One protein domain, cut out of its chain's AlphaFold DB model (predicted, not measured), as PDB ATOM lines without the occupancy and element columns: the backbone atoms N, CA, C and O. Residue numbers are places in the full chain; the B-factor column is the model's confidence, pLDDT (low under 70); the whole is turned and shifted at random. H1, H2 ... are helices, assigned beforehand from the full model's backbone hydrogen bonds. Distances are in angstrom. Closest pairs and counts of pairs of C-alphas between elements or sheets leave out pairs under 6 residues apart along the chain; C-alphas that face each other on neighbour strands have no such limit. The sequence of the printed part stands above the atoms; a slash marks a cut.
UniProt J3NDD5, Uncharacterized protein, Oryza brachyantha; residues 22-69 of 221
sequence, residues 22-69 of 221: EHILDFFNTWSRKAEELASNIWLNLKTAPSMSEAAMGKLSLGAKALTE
ATOM      1  N   GLU A  22      18.947 -11.565  95.613       93.12
ATOM      2  CA  GLU A  22      18.880 -11.725  94.147       93.12
ATOM      3  C   GLU A  22      19.379 -10.457  93.447       93.12
ATOM      4  O   GLU A  22      20.256 -10.537  92.593       93.12
ATOM      5  N   HIS A  23      18.943  -9.284  93.910       92.75
ATOM      6  CA  HIS A  23      19.416  -8.008  93.383       92.75
ATOM      7  C   HIS A  23      20.939  -7.846  93.555       92.75
ATOM      8  O   HIS A  23      21.643  -7.507  92.608       92.75
ATOM      9  N   ILE A  24      21.496  -8.147  94.735       94.44
ATOM     10  CA  ILE A  24      22.954  -8.095  94.960       94.44
ATOM     11  C   ILE A  24      23.704  -9.043  94.010       94.44
ATOM     12  O   ILE A  24      24.726  -8.655  93.433       94.44
ATOM     13  N   LEU A  25      23.205 -10.266  93.828       95.25
ATOM     14  CA  LEU A  25      23.800 -11.244  92.919       95.25
ATOM     15  C   LEU A  25      23.740 -10.771  91.464       95.25
ATOM     16  O   LEU A  25      24.731 -10.894  90.745       95.25
ATOM     17  N   ASP A  26      22.635 -10.169  91.038       95.06
ATOM     18  CA  ASP A  26      22.485  -9.627  89.688       95.06
ATOM     19  C   ASP A  26      23.430  -8.451  89.429       95.06
ATOM     20  O   ASP A  26      24.067  -8.381  88.369       95.06
ATOM     21  N   PHE A  27      23.616  -7.573  90.418       96.19
ATOM     22  CA  PHE A  27      24.622  -6.513  90.361       96.19
ATOM     23  C   PHE A  27      26.033  -7.082  90.226       96.19
ATOM     24  O   PHE A  27      26.785  -6.650  89.347       96.19
ATOM     25  N   PHE A  28      26.383  -8.066  91.055       96.75
ATOM     26  CA  PHE A  28      27.697  -8.701  91.019       96.75
ATOM     27  C   PHE A  28      27.950  -9.408  89.684       96.75
ATOM     28  O   PHE A  28      29.003  -9.224  89.073       96.75
ATOM     29  N   ASN A  29      26.974 -10.165  89.185       95.44
ATOM     30  CA  ASN A  29      27.062 -10.865  87.906       95.44
ATOM     31  C   ASN A  29      27.210  -9.888  86.735       95.44
ATOM     32  O   ASN A  29      28.037 -10.093  85.846       95.44
ATOM     33  N   THR A  30      26.452  -8.790  86.753       97.12
ATOM     34  CA  THR A  30      26.536  -7.738  85.734       97.12
ATOM     35  C   THR A  30      27.912  -7.079  85.730       97.12
ATOM     36  O   THR A  30      28.512  -6.895  84.670       97.12
ATOM     37  N   TRP A  31      28.437  -6.733  86.905       95.81
ATOM     38  CA  TRP A  31      29.761  -6.128  87.026       95.81
ATOM     39  C   TRP A  31      30.885  -7.089  86.660       95.81
ATOM     40  O   TRP A  31      31.820  -6.680  85.978       95.81
ATOM     41  N   SER A  32      30.766  -8.361  87.035       94.69
ATOM     42  CA  SER A  32      31.740  -9.396  86.681       94.69
ATOM     43  C   SER A  32      31.864  -9.541  85.165       94.69
ATOM     44  O   SER A  32      32.972  -9.506  84.636       94.69
ATOM     45  N   ARG A  33      30.736  -9.580  84.440       96.56
ATOM     46  CA  ARG A  33      30.737  -9.624  82.966       96.56
ATOM     47  C   ARG A  33      31.368  -8.379  82.340       96.56
ATOM     48  O   ARG A  33      32.150  -8.493  81.403       96.56
ATOM     49  N   LYS A  34      31.067  -7.189  82.870       97.00
ATOM     50  CA  LYS A  34      31.674  -5.931  82.395       97.00
ATOM     51  C   LYS A  34      33.182  -5.892  82.635       97.00
ATOM     52  O   LYS A  34      33.928  -5.413  81.784       97.00
ATOM     53  N   ALA A  35      33.626  -6.378  83.791       94.31
ATOM     54  CA  ALA A  35      35.041  -6.463  84.120       94.31
ATOM     55  C   ALA A  35      35.769  -7.433  83.180       94.31
ATOM     56  O   ALA A  35      36.847  -7.103  82.692       94.31
ATOM     57  N   GLU A  36      35.160  -8.580  82.872       94.88
ATOM     58  CA  GLU A  36      35.695  -9.551  81.914       94.88
ATOM     59  C   GLU A  36      35.823  -8.958  80.503       94.88
ATOM     60  O   GLU A  36      36.878  -9.070  79.877       94.88
ATOM     61  N   GLU A  37      34.797  -8.254  80.020       96.12
ATOM     62  CA  GLU A  37      34.833  -7.579  78.719       96.12
ATOM     63  C   GLU A  37      35.932  -6.508  78.663       96.12
ATOM     64  O   GLU A  37      36.714  -6.447  77.711       96.12
ATOM     65  N   LEU A  38      36.048  -5.690  79.711       94.31
ATOM     66  CA  LEU A  38      37.081  -4.662  79.807       94.31
ATOM     67  C   LEU A  38      38.488  -5.273  79.856       94.31
ATOM     68  O   LEU A  38      39.381  -4.804  79.150       94.31
ATOM     69  N   ALA A  39      38.681  -6.339  80.632       89.94
ATOM     70  CA  ALA A  39      39.950  -7.054  80.708       89.94
ATOM     71  C   ALA A  39      40.326  -7.679  79.358       89.94
ATOM     72  O   ALA A  39      41.468  -7.540  78.918       89.94
ATOM     73  N   SER A  40      39.367  -8.301  78.666       91.25
ATOM     74  CA  SER A  40      39.563  -8.861  77.326       91.25
ATOM     75  C   SER A  40      39.966  -7.782  76.316       91.25
ATOM     76  O   SER A  40      40.944  -7.947  75.585       91.25
ATOM     77  N   ASN A  41      39.289  -6.631  76.335       90.12
ATOM     78  CA  ASN A  41      39.600  -5.498  75.464       90.12
ATOM     79  C   ASN A  41      40.997  -4.926  75.727       90.12
ATOM     80  O   ASN A  41      41.743  -4.657  74.783       90.12
ATOM     81  N   ILE A  42      41.384  -4.763  76.997       87.81
ATOM     82  CA  ILE A  42      42.742  -4.336  77.354       87.81
ATOM     83  C   ILE A  42      43.749  -5.373  76.863       87.81
ATOM     84  O   ILE A  42      44.695  -5.014  76.177       87.81
ATOM     85  N   TRP A  43      43.532  -6.655  77.144       86.31
ATOM     86  CA  TRP A  43      44.445  -7.724  76.749       86.31
ATOM     87  C   TRP A  43      44.651  -7.811  75.233       86.31
ATOM     88  O   TRP A  43      45.779  -7.963  74.760       86.31
ATOM     89  N   LEU A  44      43.575  -7.674  74.456       88.44
ATOM     90  CA  LEU A  44      43.641  -7.631  72.998       88.44
ATOM     91  C   LEU A  44      44.402  -6.400  72.499       88.44
ATOM     92  O   LEU A  44      45.265  -6.541  71.632       88.44
ATOM     93  N   ASN A  45      44.142  -5.220  73.068       82.88
ATOM     94  CA  ASN A  45      44.928  -4.017  72.784       82.88
ATOM     95  C   ASN A  45      46.406  -4.213  73.141       82.88
ATOM     96  O   ASN A  45      47.275  -3.786  72.383       82.88
ATOM     97  N   LEU A  46      46.706  -4.923  74.234       79.88
ATOM     98  CA  LEU A  46      48.085  -5.177  74.629       79.88
ATOM     99  C   LEU A  46      48.810  -6.100  73.633       79.88
ATOM    100  O   LEU A  46      49.942  -5.842  73.226       79.88
ATOM    101  N   LYS A  47      48.131  -7.161  73.183       78.12
ATOM    102  CA  LYS A  47      48.655  -8.096  72.177       78.12
ATOM    103  C   LYS A  47      48.854  -7.462  70.803       78.12
ATOM    104  O   LYS A  47      49.754  -7.866  70.073       78.12
ATOM    105  N   THR A  48      47.989  -6.526  70.425       83.25
ATOM    106  CA  THR A  48      47.993  -5.927  69.083       83.25
ATOM    107  C   THR A  48      48.854  -4.667  68.995       83.25
ATOM    108  O   THR A  48      49.340  -4.353  67.909       83.25
ATOM    109  N   ALA A  49      49.109  -3.979  70.115       72.19
ATOM    110  CA  ALA A  49      49.917  -2.761  70.179       72.19
ATOM    111  C   ALA A  49      51.019  -2.855  71.262       72.19
ATOM    112  O   ALA A  49      50.951  -2.171  72.292       72.19
ATOM    113  N   PRO A  50      52.077  -3.660  71.042       63.78
ATOM    114  CA  PRO A  50      53.125  -3.903  72.041       63.78
ATOM    115  C   PRO A  50      53.858  -2.625  72.497       63.78
ATOM    116  O   PRO A  50      54.200  -2.502  73.670       63.78
ATOM    117  N   SER A  51      54.005  -1.619  71.628       64.62
ATOM    118  CA  SER A  51      54.692  -0.360  71.964       64.62
ATOM    119  C   SER A  51      53.915   0.555  72.926       64.62
ATOM    120  O   SER A  51      54.525   1.248  73.737       64.62
ATOM    121  N   MET A  52      52.575   0.561  72.883       59.31
ATOM    122  CA  MET A  52      51.757   1.291  73.870       59.31
ATOM    123  C   MET A  52      51.609   0.512  75.181       59.31
ATOM    124  O   MET A  52      51.472   1.106  76.251       59.31
ATOM    125  N   SER A  53      51.701  -0.812  75.093       66.38
ATOM    126  CA  SER A  53      51.613  -1.756  76.207       66.38
ATOM    127  C   SER A  53      52.790  -1.653  77.161       66.38
ATOM    128  O   SER A  53      52.586  -1.528  78.366       66.38
ATOM    129  N   GLU A  54      54.016  -1.638  76.634       64.31
ATOM    130  CA  GLU A  54      55.226  -1.455  77.446       64.31
ATOM    131  C   GLU A  54      55.231  -0.100  78.159       64.31
ATOM    132  O   GLU A  54      55.509  -0.029  79.355       64.31
ATOM    133  N   ALA A  55      54.858   0.979  77.463       73.38
ATOM    134  CA  ALA A  55      54.815   2.316  78.053       73.38
ATOM    135  C   ALA A  55      53.741   2.446  79.150       73.38
ATOM    136  O   ALA A  55      53.964   3.107  80.167       73.38
ATOM    137  N   ALA A  56      52.575   1.820  78.963       71.31
ATOM    138  CA  ALA A  56      51.509   1.794  79.961       71.31
ATOM    139  C   ALA A  56      51.882   0.931  81.177       71.31
ATOM    140  O   ALA A  56      51.722   1.379  82.313       71.31
ATOM    141  N   MET A  57      52.448  -0.260  80.955       76.31
ATOM    142  CA  MET A  57      52.930  -1.140  82.025       76.31
ATOM    143  C   MET A  57      54.081  -0.511  82.815       76.31
ATOM    144  O   MET A  57      54.093  -0.600  84.040       76.31
ATOM    145  N   GLY A  58      55.002   0.197  82.154       78.00
ATOM    146  CA  GLY A  58      56.073   0.938  82.825       78.00
ATOM    147  C   GLY A  58      55.540   2.017  83.774       78.00
ATOM    148  O   GLY A  58      56.029   2.158  84.893       78.00
ATOM    149  N   LYS A  59      54.480   2.733  83.376       80.00
ATOM    150  CA  LYS A  59      53.810   3.728  84.233       80.00
ATOM    151  C   LYS A  59      53.039   3.090  85.389       80.00
ATOM    152  O   LYS A  59      53.092   3.612  86.498       80.00
ATOM    153  N   LEU A  60      52.352   1.972  85.147       80.19
ATOM    154  CA  LEU A  60      51.666   1.209  86.196       80.19
ATOM    155  C   LEU A  60      52.648   0.670  87.237       80.19
ATOM    156  O   LEU A  60      52.414   0.833  88.428       80.19
ATOM    157  N   SER A  61      53.768   0.094  86.798       77.56
ATOM    158  CA  SER A  61      54.816  -0.407  87.689       77.56
ATOM    159  C   SER A  61      55.417   0.713  88.544       77.56
ATOM    160  O   SER A  61      55.606   0.538  89.746       77.56
ATOM    161  N   LEU A  62      55.641   1.896  87.960       80.44
ATOM    162  CA  LEU A  62      56.124   3.058  88.705       80.44
ATOM    163  C   LEU A  62      55.094   3.568  89.729       80.44
ATOM    164  O   LEU A  62      55.461   3.905  90.852       80.44
ATOM    165  N   GLY A  63      53.808   3.589  89.367       76.56
ATOM    166  CA  GLY A  63      52.723   3.961  90.279       76.56
ATOM    167  C   GLY A  63      52.550   2.967  91.429       76.56
ATOM    168  O   GLY A  63      52.425   3.380  92.577       76.56
ATOM    169  N   ALA A  64      52.615   1.665  91.138       78.06
ATOM    170  CA  ALA A  64      52.578   0.613  92.148       78.06
ATOM    171  C   ALA A  64      53.756   0.737  93.124       78.06
ATOM    172  O   ALA A  64      53.545   0.707  94.331       78.06
ATOM    173  N   LYS A  65      54.976   0.984  92.626       76.94
ATOM    174  CA  LYS A  65      56.130   1.267  93.493       76.94
ATOM    175  C   LYS A  65      55.910   2.488  94.379       76.94
ATOM    176  O   LYS A  65      56.113   2.382  95.578       76.94
ATOM    177  N   ALA A  66      55.430   3.607  93.842       76.69
ATOM    178  CA  ALA A  66      55.189   4.816  94.635       76.69
ATOM    179  C   ALA A  66      54.122   4.625  95.734       76.69
ATOM    180  O   ALA A  66      54.213   5.228  96.807       76.69
ATOM    181  N   LEU A  67      53.117   3.780  95.479       72.19
ATOM    182  CA  LEU A  67      52.096   3.418  96.463       72.19
ATOM    183  C   LEU A  67      52.654   2.487  97.546       72.19
ATOM    184  O   LEU A  67      52.401   2.713  98.728       72.19
ATOM    185  N   THR A  68      53.435   1.478  97.159       71.62
ATOM    186  CA  THR A  68      54.024   0.499  98.086       71.62
ATOM    187  C   THR A  68      55.173   1.091  98.909       71.62
ATOM    188  O   THR A  68      55.326   0.754 100.079       71.62
ATOM    189  N   GLU A  69      55.958   2.003  98.334       74.38
ATOM    190  CA  GLU A  69      57.084   2.678  98.997       74.38
ATOM    191  C   GLU A  69      56.642   3.873  99.868       74.38
ATOM    192  O   GLU A  69      57.468   4.464 100.557       74.38
TER     193      GLU A  69
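This is residues 22 to 69 of the 221 residues of an uncharacterized protein of Oryza brachyantha (UniProt J3NDD5). Two straight helices meet near their ends in an open, flat V, with the longer H1 as one arm and the shorter H2 as the other. The corner lies at the one-residue link between them, and the far ends of the two arms point away from it with nothing packed between them. The printed part has 48 residues with two named helices, H1 then H2 along the chain, and no named strand; its class is all helix. It is extended, with a radius of gyration of the C-alphas of 15.2 A and spans of 41 by 32 by 7 A.

H1 holds residues 22 to 48 and measures 38.9 A from first to last C-alpha. It begins at C-alpha 22, at (18.880, -11.725, 94.147), and ends at C-alpha 48, at (47.993, -5.927, 69.083). After Ala 49, H2 holds residues 50 to 68 and measures 26.4 A, ending at C-alpha 68, at (54.024, 0.499, 98.086).

H1 and H2 touch only at the corner by their link, and only just, with 3 pairs of C-alphas within 8 A. H1 touches H2 with residues 45 to 46 alone, and H2 touches H1 with residues 52 to 53 alone. The closest C-alphas of the two helices are those of Leu 46 and Ser 53, 5.2 A apart. Their lines stand at a steep tilt of 55 degrees, and they run opposite ways. In H1 every O i to N i+4 pair is within hydrogen-bond range; in H2 14 of 15 are.

The two C-alphas farthest apart are those of Glu 22 and Ser 51, at 43.6 A. The printed part has no cut, and the link from H1 to H2 is tight. Residues 22 to 41 of H1 stand free, as do residues 58 to 69, of which 58 to 68 belong to H2. The mean pLDDT of the printed part is 83.6, and residues 50 to 54 are under 70.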